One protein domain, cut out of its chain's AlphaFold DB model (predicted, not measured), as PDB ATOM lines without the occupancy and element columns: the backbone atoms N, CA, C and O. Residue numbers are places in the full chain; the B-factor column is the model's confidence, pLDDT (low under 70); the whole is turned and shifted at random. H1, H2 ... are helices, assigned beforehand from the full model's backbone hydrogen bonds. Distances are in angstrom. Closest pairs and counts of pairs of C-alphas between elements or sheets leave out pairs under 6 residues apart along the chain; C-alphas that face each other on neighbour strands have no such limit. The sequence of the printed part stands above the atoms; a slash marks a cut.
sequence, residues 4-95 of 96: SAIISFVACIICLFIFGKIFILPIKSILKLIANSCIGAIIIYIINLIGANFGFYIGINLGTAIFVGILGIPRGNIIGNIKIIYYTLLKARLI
ATOM      1  N   SER A   4     -18.677  21.675 -24.186       90.94
ATOM      2  CA  SER A   4     -18.811  21.282 -22.779       90.94
ATOM      3  C   SER A   4     -20.272  21.140 -22.334       90.94
ATOM      4  O   SER A   4     -20.608  20.205 -21.606       90.94
ATOM      5  N   ALA A   5     -21.160  22.022 -22.803       91.56
ATOM      6  CA  ALA A   5     -22.586  21.955 -22.486       91.56
ATOM      7  C   ALA A   5     -23.253  20.757 -23.179       91.56
ATOM      8  O   ALA A   5     -24.054  20.056 -22.563       91.56
ATOM      9  N   ILE A   6     -22.872  20.476 -24.430       92.88
ATOM     10  CA  ILE A   6     -23.371  19.320 -25.191       92.88
ATOM     11  C   ILE A   6     -22.958  18.009 -24.503       92.88
ATOM     12  O   ILE A   6     -23.794  17.129 -24.301       92.88
ATOM     13  N   ILE A   7     -21.697  17.897 -24.075       93.19
ATOM     14  CA  ILE A   7     -21.175  16.713 -23.373       93.19
ATOM     15  C   ILE A   7     -21.884  16.506 -22.029       93.19
ATOM     16  O   ILE A   7     -22.281  15.384 -21.712       93.19
ATOM     17  N   SER A   8     -22.092  17.575 -21.254       93.44
ATOM     18  CA  SER A   8     -22.811  17.502 -19.975       93.44
ATOM     19  C   SER A   8     -24.260  17.034 -20.154       93.44
ATOM     20  O   SER A   8     -24.739  16.190 -19.394       93.44
ATOM     21  N   PHE A   9     -24.939  17.504 -21.203       94.06
ATOM     22  CA  PHE A   9     -26.315  17.105 -21.500       94.06
ATOM     23  C   PHE A   9     -26.415  15.620 -21.876       94.06
ATOM     24  O   PHE A   9     -27.273  14.899 -21.361       94.06
ATOM     25  N   VAL A  10     -25.494  15.134 -22.713       94.56
ATOM     26  CA  VAL A  10     -25.419  13.713 -23.094       94.56
ATOM     27  C   VAL A  10     -25.099  12.831 -21.882       94.56
ATOM     28  O   VAL A  10     -25.751  11.804 -21.686       94.56
ATOM     29  N   ALA A  11     -24.158  13.247 -21.029       94.12
ATOM     30  CA  ALA A  11     -23.832  12.533 -19.796       94.12
ATOM     31  C   ALA A  11     -25.039  12.449 -18.844       94.12
ATOM     32  O   ALA A  11     -25.329  11.379 -18.308       94.12
ATOM     33  N   CYS A  12     -25.792  13.544 -18.694       94.56
ATOM     34  CA  CYS A  12     -27.008  13.581 -17.884       94.56
ATOM     35  C   CYS A  12     -28.066  12.586 -18.390       94.56
ATOM     36  O   CYS A  12     -28.584  11.790 -17.605       94.56
ATOM     37  N   ILE A  13     -28.327  12.555 -19.702       94.81
ATOM     38  CA  ILE A  13     -29.289  11.622 -20.315       94.81
ATOM     39  C   ILE A  13     -28.881  10.161 -20.069       94.81
ATOM     40  O   ILE A  13     -29.724   9.342 -19.695       94.81
ATOM     41  N   ILE A  14     -27.595   9.831 -20.232       94.06
ATOM     42  CA  ILE A  14     -27.076   8.473 -19.996       94.06
ATOM     43  C   ILE A  14     -27.236   8.075 -18.522       94.06
ATOM     44  O   ILE A  14     -27.732   6.982 -18.232       94.06
ATOM     45  N   CYS A  15     -26.875   8.958 -17.586       92.50
ATOM     46  CA  CYS A  15     -27.062   8.715 -16.155       92.50
ATOM     47  C   CYS A  15     -28.539   8.469 -15.817       92.50
ATOM     48  O   CYS A  15     -28.859   7.488 -15.141       92.50
ATOM     49  N   LEU A  16     -29.449   9.299 -16.330       93.25
ATOM     50  CA  LEU A  16     -30.889   9.180 -16.085       93.25
ATOM     51  C   LEU A  16     -31.442   7.836 -16.588       93.25
ATOM     52  O   LEU A  16     -32.260   7.207 -15.914       93.25
ATOM     53  N   PHE A  17     -30.936   7.339 -17.718       91.38
ATOM     54  CA  PHE A  17     -31.337   6.043 -18.266       91.38
ATOM     55  C   PHE A  17     -30.910   4.863 -17.375       91.38
ATOM     56  O   PHE A  17     -31.682   3.921 -17.166       91.38
ATOM     57  N   ILE A  18     -29.702   4.925 -16.805       89.88
ATOM     58  CA  ILE A  18     -29.185   3.908 -15.876       89.88
ATOM     59  C   ILE A  18     -30.008   3.903 -14.584       89.88
ATOM     60  O   ILE A  18     -30.494   2.846 -14.167       89.88
ATOM     61  N   PHE A  19     -30.232   5.078 -13.990       89.06
ATOM     62  CA  PHE A  19     -31.061   5.211 -12.789       89.06
ATOM     63  C   PHE A  19     -32.498   4.742 -13.036       89.06
ATOM     64  O   PHE A  19     -33.035   3.969 -12.242       89.06
ATOM     65  N   GLY A  20     -33.098   5.111 -14.170       87.19
ATOM     66  CA  GLY A  20     -34.444   4.675 -14.538       87.19
ATOM     67  C   GLY A  20     -34.583   3.151 -14.571       87.19
ATOM     68  O   GLY A  20     -35.523   2.599 -13.994       87.19
ATOM     69  N   LYS A  21     -33.620   2.434 -15.170       82.06
ATOM     70  CA  LYS A  21     -33.664   0.961 -15.213       82.06
ATOM     71  C   LYS A  21     -33.493   0.316 -13.838       82.06
ATOM     72  O   LYS A  21     -34.170  -0.677 -13.568       82.06
ATOM     73  N   ILE A  22     -32.635   0.868 -12.979       84.12
ATOM     74  CA  ILE A  22     -32.421   0.354 -11.617       84.12
ATOM     75  C   ILE A  22     -33.694   0.504 -10.777       84.12
ATOM     76  O   ILE A  22     -34.055  -0.433 -10.071       84.12
ATOM     77  N   PHE A  23     -34.417   1.624 -10.900       80.06
ATOM     78  CA  PHE A  23     -35.651   1.879 -10.145       80.06
ATOM     79  C   PHE A  23     -36.884   1.120 -10.663       80.06
ATOM     80  O   PHE A  23     -37.773   0.788  -9.876       80.06
ATOM     81  N   ILE A  24     -36.940   0.769 -11.953       77.62
ATOM     82  CA  ILE A  24     -38.057  -0.014 -12.516       77.62
ATOM     83  C   ILE A  24     -38.182  -1.407 -11.863       77.62
ATOM     84  O   ILE A  24     -39.292  -1.933 -11.731       77.62
ATOM     85  N   LEU A  25     -37.060  -2.016 -11.467       72.69
ATOM     86  CA  LEU A  25     -37.012  -3.355 -10.871       72.69
ATOM     87  C   LEU A  25     -37.694  -3.430  -9.484       72.69
ATOM     88  O   LEU A  25     -38.599  -4.256  -9.331       72.69
ATOM     89  N   PRO A  26     -37.350  -2.588  -8.485       69.19
ATOM     90  CA  PRO A  26     -37.994  -2.610  -7.173       69.19
ATOM     91  C   PRO A  26     -39.456  -2.151  -7.224       69.19
ATOM     92  O   PRO A  26     -40.289  -2.738  -6.538       69.19
ATOM     93  N   ILE A  27     -39.808  -1.182  -8.078       78.88
ATOM     94  CA  ILE A  27     -41.186  -0.665  -8.195       78.88
ATOM     95  C   ILE A  27     -42.191  -1.770  -8.540       78.88
ATOM     96  O   ILE A  27     -43.266  -1.847  -7.941       78.88
ATOM     97  N   LYS A  28     -41.827  -2.683  -9.448       69.62
ATOM     98  CA  LYS A  28     -42.677  -3.836  -9.785       69.62
ATOM     99  C   LYS A  28     -42.893  -4.775  -8.592       69.62
ATOM    100  O   LYS A  28     -43.965  -5.364  -8.471       69.62
ATOM    101  N   SER A  29     -41.900  -4.903  -7.713       69.88
ATOM    102  CA  SER A  29     -41.989  -5.724  -6.500       69.88
ATOM    103  C   SER A  29     -42.902  -5.085  -5.448       69.88
ATOM    104  O   SER A  29     -43.793  -5.753  -4.924       69.88
ATOM    105  N   ILE A  30     -42.753  -3.773  -5.213       74.19
ATOM    106  CA  ILE A  30     -43.613  -3.011  -4.295       74.19
ATOM    107  C   ILE A  30     -45.085  -3.095  -4.726       74.19
ATOM    108  O   ILE A  30     -45.945  -3.393  -3.901       74.19
ATOM    109  N   LEU A  31     -45.383  -2.908  -6.016       74.06
ATOM    110  CA  LEU A  31     -46.757  -2.998  -6.532       74.06
ATOM    111  C   LEU A  31     -47.380  -4.382  -6.301       74.06
ATOM    112  O   LEU A  31     -48.548  -4.486  -5.925       74.06
ATOM    113  N   LYS A  32     -46.594  -5.449  -6.469       72.31
ATOM    114  CA  LYS A  32     -47.042  -6.819  -6.197       72.31
ATOM    115  C   LYS A  32     -47.305  -7.053  -4.705       72.31
ATOM    116  O   LYS A  32     -48.264  -7.737  -4.357       72.31
ATOM    117  N   LEU A  33     -46.481  -6.475  -3.830       72.06
ATOM    118  CA  LEU A  33     -46.661  -6.553  -2.380       72.06
ATOM    119  C   LEU A  33     -47.957  -5.859  -1.937       72.06
ATOM    120  O   LEU A  33     -48.714  -6.416  -1.144       72.06
ATOM    121  N   ILE A  34     -48.236  -4.678  -2.493       77.31
ATOM    122  CA  ILE A  34     -49.450  -3.901  -2.209       77.31
ATOM    123  C   ILE A  34     -50.699  -4.692  -2.613       77.31
ATOM    124  O   ILE A  34     -51.613  -4.850  -1.806       77.31
ATOM    125  N   ALA A  35     -50.710  -5.264  -3.821       77.56
ATOM    126  CA  ALA A  35     -51.822  -6.091  -4.288       77.56
ATOM    127  C   ALA A  35     -52.065  -7.310  -3.376       77.56
ATOM    128  O   ALA A  35     -53.205  -7.600  -3.009       77.56
ATOM    129  N   ASN A  36     -50.995  -7.987  -2.946       75.19
ATOM    130  CA  ASN A  36     -51.094  -9.119  -2.024       75.19
ATOM    131  C   ASN A  36     -51.583  -8.704  -0.625       75.19
ATOM    132  O   ASN A  36     -52.324  -9.453   0.011       75.19
ATOM    133  N   SER A  37     -51.216  -7.512  -0.148       78.69
ATOM    134  CA  SER A  37     -51.685  -6.986   1.137       78.69
ATOM    135  C   SER A  37     -53.166  -6.601   1.114       78.69
ATOM    136  O   SER A  37     -53.870  -6.886   2.082       78.69
ATOM    137  N   CYS A  38     -53.681  -6.063   0.002       82.75
ATOM    138  CA  CYS A  38     -55.122  -5.844  -0.164       82.75
ATOM    139  C   CYS A  38     -55.917  -7.151  -0.043       82.75
ATOM    140  O   CYS A  38     -56.934  -7.194   0.648       82.75
ATOM    141  N   ILE A  39     -55.428  -8.233  -0.656       81.31
ATOM    142  CA  ILE A  39     -56.044  -9.563  -0.532       81.31
ATOM    143  C   ILE A  39     -55.968 -10.059   0.921       81.31
ATOM    144  O   ILE A  39     -56.956 -10.565   1.450       81.31
ATOM    145  N   GLY A  40     -54.833  -9.853   1.598       79.31
ATOM    146  CA  GLY A  40     -54.672 -10.170   3.019       79.31
ATOM    147  C   GLY A  40     -55.670  -9.432   3.921       79.31
ATOM    148  O   GLY A  40     -56.253 -10.045   4.812       79.31
ATOM    149  N   ALA A  41     -55.937  -8.152   3.651       82.12
ATOM    150  CA  ALA A  41     -56.939  -7.369   4.379       82.12
ATOM    151  C   ALA A  41     -58.360  -7.933   4.202       82.12
ATOM    152  O   ALA A  41     -59.102  -8.052   5.177       82.12
ATOM    153  N   ILE A  42     -58.718  -8.336   2.978       83.69
ATOM    154  CA  ILE A  42     -60.016  -8.958   2.669       83.69
ATOM    155  C   ILE A  42     -60.173 -10.291   3.415       83.69
ATOM    156  O   ILE A  42     -61.238 -10.578   3.958       83.69
ATOM    157  N   ILE A  43     -59.107 -11.090   3.500       81.25
ATOM    158  CA  ILE A  43     -59.108 -12.356   4.245       81.25
ATOM    159  C   ILE A  43     -59.323 -12.112   5.742       81.25
ATOM    160  O   ILE A  43     -60.169 -12.772   6.343       81.25
ATOM    161  N   ILE A  44     -58.609 -11.153   6.346       82.69
ATOM    162  CA  ILE A  44     -58.803 -10.806   7.765       82.69
ATOM    163  C   ILE A  44     -60.238 -10.343   8.003       82.69
ATOM    164  O   ILE A  44     -60.839 -10.746   8.993       82.69
ATOM    165  N   TYR A  45     -60.805  -9.549   7.094       82.75
ATOM    166  CA  TYR A  45     -62.190  -9.099   7.199       82.75
ATOM    167  C   TYR A  45     -63.176 -10.277   7.262       82.75
ATOM    168  O   TYR A  45     -64.017 -10.319   8.158       82.75
ATOM    169  N   ILE A  46     -63.027 -11.272   6.381       81.44
ATOM    170  CA  ILE A  46     -63.871 -12.481   6.375       81.44
ATOM    171  C   ILE A  46     -63.683 -13.296   7.663       81.44
ATOM    172  O   ILE A  46     -64.663 -13.733   8.267       81.44
ATOM    173  N   ILE A  47     -62.437 -13.476   8.109       79.94
ATOM    174  CA  ILE A  47     -62.131 -14.202   9.350       79.94
ATOM    175  C   ILE A  47     -62.732 -13.485  10.554       79.94
ATOM    176  O   ILE A  47     -63.276 -14.148  11.424       79.94
ATOM    177  N   ASN A  48     -62.678 -12.156  10.607       81.06
ATOM    178  CA  ASN A  48     -63.244 -11.382  11.709       81.06
ATOM    179  C   ASN A  48     -64.781 -11.469  11.725       81.06
ATOM    180  O   ASN A  48     -65.387 -11.479  12.790       81.06
ATOM    181  N   LEU A  49     -65.412 -11.609  10.554       77.25
ATOM    182  CA  LEU A  49     -66.863 -11.758  10.420       77.25
ATOM    183  C   LEU A  49     -67.359 -13.113  10.957       77.25
ATOM    184  O   LEU A  49     -68.389 -13.177  11.621       77.25
ATOM    185  N   ILE A  50     -66.602 -14.190  10.724       78.88
ATOM    186  CA  ILE A  50     -66.919 -15.541  11.225       78.88
ATOM    187  C   ILE A  50     -66.419 -15.722  12.671       78.88
ATOM    188  O   ILE A  50     -67.086 -16.328  13.505       78.88
ATOM    189  N   GLY A  51     -65.243 -15.176  12.975       73.50
ATOM    190  CA  GLY A  51     -64.543 -15.255  14.256       73.50
ATOM    191  C   GLY A  51     -65.174 -14.416  15.364       73.50
ATOM    192  O   GLY A  51     -65.030 -14.780  16.531       73.50
ATOM    193  N   ALA A  52     -65.960 -13.388  15.021       70.62
ATOM    194  CA  ALA A  52     -66.793 -12.660  15.979       70.62
ATOM    195  C   ALA A  52     -67.745 -13.600  16.742       70.62
ATOM    196  O   ALA A  52     -67.928 -13.441  17.948       70.62
ATOM    197  N   ASN A  53     -68.263 -14.643  16.080       67.62
ATOM    198  CA  ASN A  53     -69.098 -15.670  16.715       67.62
ATOM    199  C   ASN A  53     -68.316 -16.589  17.674       67.62
ATOM    200  O   ASN A  53     -68.915 -17.231  18.531       67.62
ATOM    201  N   PHE A  54     -66.988 -16.648  17.539       72.00
ATOM    202  CA  PHE A  54     -66.076 -17.429  18.381       72.00
ATOM    203  C   PHE A  54     -65.308 -16.559  19.397       72.00
ATOM    204  O   PHE A  54     -64.434 -17.068  20.093       72.00
ATOM    205  N   GLY A  55     -65.607 -15.254  19.487       68.31
ATOM    206  CA  GLY A  55     -64.926 -14.313  20.388       68.31
ATOM    207  C   GLY A  55     -63.513 -13.901  19.950       68.31
ATOM    208  O   GLY A  55     -62.793 -13.274  20.727       68.31
ATOM    209  N   PHE A  56     -63.106 -14.222  18.719       67.00
ATOM    210  CA  PHE A  56     -61.816 -13.822  18.160       67.00
ATOM    211  C   PHE A  56     -61.953 -12.522  17.369       67.00
ATOM    212  O   PHE A  56     -62.561 -12.502  16.301       67.00
ATOM    213  N   TYR A  57     -61.323 -11.459  17.868       65.44
ATOM    214  CA  TYR A  57     -61.247 -10.164  17.197       65.44
ATOM    215  C   TYR A  57     -59.801  -9.870  16.812       65.44
ATOM    216  O   TYR A  57     -58.963  -9.555  17.658       65.44
ATOM    217  N   ILE A  58     -59.497  -9.978  15.521       73.25
ATOM    218  CA  ILE A  58     -58.199  -9.566  14.980       73.25
ATOM    219  C   ILE A  58     -58.370  -8.134  14.490       73.25
ATOM    220  O   ILE A  58     -59.195  -7.861  13.620       73.25
ATOM    221  N   GLY A  59     -57.593  -7.205  15.050       73.25
ATOM    222  CA  GLY A  59     -57.621  -5.816  14.606       73.25
ATOM    223  C   GLY A  59     -57.286  -5.727  13.118       73.25
ATOM    224  O   GLY A  59     -56.205  -6.149  12.702       73.25
ATOM    225  N   ILE A  60     -58.199  -5.174  12.316       72.50
ATOM    226  CA  ILE A  60     -57.934  -4.836  10.915       72.50
ATOM    227  C   ILE A  60     -57.097  -3.560  10.927       72.50
ATOM    228  O   ILE A  60     -57.618  -2.448  10.948       72.50
ATOM    229  N   ASN A  61     -55.783  -3.731  10.992       72.62
ATOM    230  CA  ASN A  61     -54.815  -2.648  10.968       72.62
ATOM    231  C   ASN A  61     -53.857  -2.881   9.793       72.62
ATOM    232  O   ASN A  61     -53.647  -4.013   9.355       72.62
ATOM    233  N   LEU A  62     -53.239  -1.816   9.293       67.50
ATOM    234  CA  LEU A  62     -52.221  -1.881   8.245       67.50
ATOM    235  C   LEU A  62     -51.126  -2.901   8.589       67.50
ATOM    236  O   LEU A  62     -50.746  -3.702   7.741       67.50
ATOM    237  N   GLY A  63     -50.696  -2.952   9.854       72.38
ATOM    238  CA  GLY A  63     -49.728  -3.944  10.323       72.38
ATOM    239  C   GLY A  63     -50.193  -5.393  10.129       72.38
ATOM    240  O   GLY A  63     -49.447  -6.207   9.589       72.38
ATOM    241  N   THR A  64     -51.434  -5.726  10.499       73.25
ATOM    242  CA  THR A  64     -51.958  -7.097  10.379       73.25
ATOM    243  C   THR A  64     -52.249  -7.468   8.924       73.25
ATOM    244  O   THR A  64     -51.936  -8.584   8.515       73.25
ATOM    245  N   ALA A  65     -52.736  -6.531   8.107       71.62
ATOM    246  CA  ALA A  65     -52.944  -6.720   6.669       71.62
ATOM    247  C   ALA A  65     -51.634  -6.918   5.889       71.62
ATOM    248  O   ALA A  65     -51.595  -7.682   4.923       71.62
ATOM    249  N   ILE A  66     -50.546  -6.260   6.302       69.56
ATOM    250  CA  ILE A  66     -49.213  -6.477   5.727       69.56
ATOM    251  C   ILE A  66     -48.676  -7.839   6.170       69.56
ATOM    252  O   ILE A  66     -48.226  -8.604   5.325       69.56
ATOM    253  N   PHE A  67     -48.788  -8.196   7.452       72.06
ATOM    254  CA  PHE A  67     -48.362  -9.512   7.939       72.06
ATOM    255  C   PHE A  67     -49.119 -10.655   7.258       72.06
ATOM    256  O   PHE A  67     -48.490 -11.584   6.766       72.06
ATOM    257  N   VAL A  68     -50.445 -10.578   7.137       71.56
ATOM    258  CA  VAL A  68     -51.241 -11.576   6.403       71.56
ATOM    259  C   VAL A  68     -51.032 -11.468   4.890       71.56
ATOM    260  O   VAL A  68     -51.102 -12.477   4.205       71.56
ATOM    261  N   GLY A  69     -50.703 -10.302   4.337       69.50
ATOM    262  CA  GLY A  69     -50.287 -10.175   2.934       69.50
ATOM    263  C   GLY A  69     -48.938 -10.845   2.640       69.50
ATOM    264  O   GLY A  69     -48.752 -11.423   1.568       69.50
ATOM    265  N   ILE A  70     -48.012 -10.801   3.603       66.69
ATOM    266  CA  ILE A  70     -46.693 -11.444   3.548       66.69
ATOM    267  C   ILE A  70     -46.811 -12.953   3.823       66.69
ATOM    268  O   ILE A  70     -46.203 -13.747   3.107       66.69
ATOM    269  N   LEU A  71     -47.601 -13.365   4.824       66.00
ATOM    270  CA  LEU A  71     -47.752 -14.766   5.247       66.00
ATOM    271  C   LEU A  71     -48.856 -15.540   4.522       66.00
ATOM    272  O   LEU A  71     -48.710 -16.739   4.329       66.00
ATOM    273  N   GLY A  72     -49.961 -14.901   4.143       61.94
ATOM    274  CA  GLY A  72     -51.164 -15.532   3.574       61.94
ATOM    275  C   GLY A  72     -50.943 -16.120   2.182       61.94
ATOM    276  O   GLY A  72     -51.748 -16.906   1.686       61.94
ATOM    277  N   ILE A  73     -49.798 -15.810   1.578       52.22
ATOM    278  CA  ILE A  73     -49.313 -16.452   0.368       52.22
ATOM    279  C   ILE A  73     -47.882 -16.936   0.624       52.22
ATOM    280  O   ILE A  73     -46.934 -16.392   0.057       52.22
ATOM    281  N   PRO A  74     -47.679 -18.054   1.335       52.28
ATOM    282  CA  PRO A  74     -46.418 -18.782   1.209       52.28
ATOM    283  C   PRO A  74     -46.149 -19.154  -0.274       52.28
ATOM    284  O   PRO A  74     -45.025 -19.410  -0.683       52.28
ATOM    285  N   ARG A  75     -47.186 -19.137  -1.130       53.53
ATOM    286  CA  ARG A  75     -47.210 -19.639  -2.515       53.53
ATOM    287  C   ARG A  75     -46.481 -18.795  -3.575       53.53
ATOM    288  O   ARG A  75     -46.181 -19.327  -4.639       53.53
ATOM    289  N   GLY A  76     -46.151 -17.524  -3.338       48.97
ATOM    290  CA  GLY A  76     -45.589 -16.659  -4.391       48.97
ATOM    291  C   GLY A  76     -44.106 -16.908  -4.691       48.97
ATOM    292  O   GLY A  76     -43.701 -16.913  -5.854       48.97
ATOM    293  N   ASN A  77     -43.312 -17.154  -3.646       49.78
ATOM    294  CA  ASN A  77     -41.886 -17.466  -3.774       49.78
ATOM    295  C   ASN A  77     -41.620 -18.962  -3.956       49.78
ATOM    296  O   ASN A  77     -40.598 -19.320  -4.530       49.78
ATOM    297  N   ILE A  78     -42.549 -19.836  -3.556       47.00
ATOM    298  CA  ILE A  78     -42.416 -21.280  -3.783       47.00
ATOM    299  C   ILE A  78     -42.511 -21.588  -5.285       47.00
ATOM    300  O   ILE A  78     -41.618 -22.242  -5.812       47.00
ATOM    301  N   ILE A  79     -43.502 -21.040  -6.009       54.12
ATOM    302  CA  ILE A  79     -43.601 -21.208  -7.476       54.12
ATOM    303  C   ILE A  79     -42.440 -20.519  -8.212       54.12
ATOM    304  O   ILE A  79     -41.923 -21.063  -9.187       54.12
ATOM    305  N   GLY A  80     -42.022 -19.332  -7.754       57.72
ATOM    306  CA  GLY A  80     -40.922 -18.577  -8.361       57.72
ATOM    307  C   GLY A  80     -39.586 -19.315  -8.261       57.72
ATOM    308  O   GLY A  80     -38.922 -19.514  -9.281       57.72
ATOM    309  N   ASN A  81     -39.244 -19.804  -7.064       52.34
ATOM    310  CA  ASN A  81     -38.039 -20.604  -6.848       52.34
ATOM    311  C   ASN A  81     -38.124 -21.967  -7.544       52.34
ATOM    312  O   ASN A  81     -37.140 -22.391  -8.142       52.34
ATOM    313  N   ILE A  82     -39.288 -22.625  -7.559       57.50
ATOM    314  CA  ILE A  82     -39.487 -23.885  -8.296       57.50
ATOM    315  C   ILE A  82     -39.268 -23.704  -9.795       57.50
ATOM    316  O   ILE A  82     -38.617 -24.541 -10.416       57.50
ATOM    317  N   LYS A  83     -39.744 -22.602 -10.385       66.56
ATOM    318  CA  LYS A  83     -39.537 -22.319 -11.811       66.56
ATOM    319  C   LYS A  83     -38.055 -22.085 -12.119       66.56
ATOM    320  O   LYS A  83     -37.550 -22.628 -13.096       66.56
ATOM    321  N   ILE A  84     -37.345 -21.349 -11.264       69.38
ATOM    322  CA  ILE A  84     -35.892 -21.129 -11.371       69.38
ATOM    323  C   ILE A  84     -35.113 -22.449 -11.272       69.38
ATOM    324  O   ILE A  84     -34.224 -22.699 -12.088       69.38
ATOM    325  N   ILE A  85     -35.480 -23.323 -10.335       71.62
ATOM    326  CA  ILE A  85     -34.868 -24.647 -10.170       71.62
ATOM    327  C   ILE A  85     -35.151 -25.536 -11.395       71.62
ATOM    328  O   ILE A  85     -34.223 -26.145 -11.926       71.62
ATOM    329  N   TYR A  86     -36.385 -25.549 -11.914       78.69
ATOM    330  CA  TYR A  86     -36.750 -26.300 -13.125       78.69
ATOM    331  C   TYR A  86     -35.971 -25.846 -14.368       78.69
ATOM    332  O   TYR A  86     -35.460 -26.685 -15.107       78.69
ATOM    333  N   TYR A  87     -35.833 -24.535 -14.595       76.50
ATOM    334  CA  TYR A  87     -35.031 -24.012 -15.711       76.50
ATOM    335  C   TYR A  87     -33.542 -24.334 -15.559       76.50
ATOM    336  O   TYR A  87     -32.871 -24.613 -16.553       76.50
ATOM    337  N   THR A  88     -33.033 -24.331 -14.326       71.62
ATOM    338  CA  THR A  88     -31.634 -24.673 -14.033       71.62
ATOM    339  C   THR A  88     -31.361 -26.157 -14.300       71.62
ATOM    340  O   THR A  88     -30.371 -26.489 -14.948       71.62
ATOM    341  N   LEU A  89     -32.278 -27.048 -13.904       74.56
ATOM    342  CA  LEU A  89     -32.196 -28.491 -14.164       74.56
ATOM    343  C   LEU A  89     -32.348 -28.842 -15.652       74.56
ATOM    344  O   LEU A  89     -31.595 -29.666 -16.168       74.56
ATOM    345  N   LEU A  90     -33.283 -28.204 -16.365       77.44
ATOM    346  CA  LEU A  90     -33.479 -28.438 -17.801       77.44
ATOM    347  C   LEU A  90     -32.256 -27.996 -18.617       77.44
ATOM    348  O   LEU A  90     -31.851 -28.688 -19.548       77.44
ATOM    349  N   LYS A  91     -31.638 -26.868 -18.242       70.56
ATOM    350  CA  LYS A  91     -30.418 -26.373 -18.889       70.56
ATOM    351  C   LYS A  91     -29.224 -27.296 -18.636       70.56
ATOM    352  O   LYS A  91     -28.461 -27.538 -19.561       70.56
ATOM    353  N   ALA A  92     -29.094 -27.853 -17.430       69.75
ATOM    354  CA  ALA A  92     -28.046 -28.822 -17.109       69.75
ATOM    355  C   ALA A  92     -28.186 -30.140 -17.899       69.75
ATOM    356  O   ALA A  92     -27.181 -30.724 -18.286       69.75
ATOM    357  N   ARG A  93     -29.419 -30.581 -18.193       63.62
ATOM    358  CA  ARG A  93     -29.684 -31.817 -18.957       63.62
ATOM    359  C   ARG A  93     -29.524 -31.679 -20.477       63.62
ATOM    360  O   ARG A  93     -29.530 -32.688 -21.161       63.62
ATOM    361  N   LEU A  94     -29.442 -30.459 -21.005       65.06
ATOM    362  CA  LEU A  94     -29.216 -30.182 -22.434       65.06
ATOM    363  C   LEU A  94     -27.727 -30.031 -22.790       65.06
ATOM    364  O   LEU A  94     -27.398 -29.900 -23.964       65.06
ATOM    365  N   ILE A  95     -26.852 -29.984 -21.783       62.59
ATOM    366  CA  ILE A  95     -25.398 -29.795 -21.931       62.59
ATOM    367  C   ILE A  95     -24.636 -31.128 -21.731       62.59
ATOM    368  O   ILE A  95     -23.446 -31.198 -22.019       62.59
TER     369      ILE A  95
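AT A GLANCE: This is residues 4 to 95 of the 96 residues of the protein "Pro-sigmaK processing inhibitor BofA" of Clostridium sp. CAG:798 (UniProt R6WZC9). One very long helix, H1, makes the longest axis; past residue 54 the backbone folds back through a short link, and the short helix H2 packs crosswise on residues 33 to 44 of H1. From there H3 slants away from H1 as a second arm, its residues 77 to 93 sticking out, which gives a flat, open, branched outline with no closed core. The printed part has 92 residues with three named helices, in the order H1, H2, H3, and no named strand; the class is all helix. The whole is extended, with a radius of gyration of the C-alphas of 22.1 A and spans of 73 by 47 by 12 A.

IN THESE COORDINATES: H1 holds residues 4 to 54 and runs 73.7 A from C-alpha 4 at (-18.811, 21.282, -22.779) to C-alpha 54 at (-66.076, -17.429, 18.381), with a kink of 30 degrees near residue 48. H2 holds residues 62 to 71 and is 14.0 A long. H3 holds residues 75 to 93, is 26.9 A long and ends with C-alpha 93 at (-29.684, -31.817, -18.957).

HOW THE PARTS SIT: H1 touches H2 with residues 33 to 44 alone, and the closest C-alphas, those of Ser 37 and Gly 69, are 3.9 A apart. Their lines are about perpendicular, at 87 degrees. H3 is apart from H1 and from H2. Residues 4 to 32 of H1 stand free. Every O i to N i+4 pair is within hydrogen-bond range in H2, against 42 of 47 in H1 and 14 of 15 in H3.

THE WHOLE: The two C-alphas farthest apart, those of Ser 4 and Asn 53, are 73.9 A apart. The printed part has no cut. The link from H1 to H2 is short, with 7 residues, and that from H2 to H3 is tight, with 3. The mean pLDDT of the printed part is 74.9; 29 residues are under 70, among them residues 69 to 84 and 92 to 95.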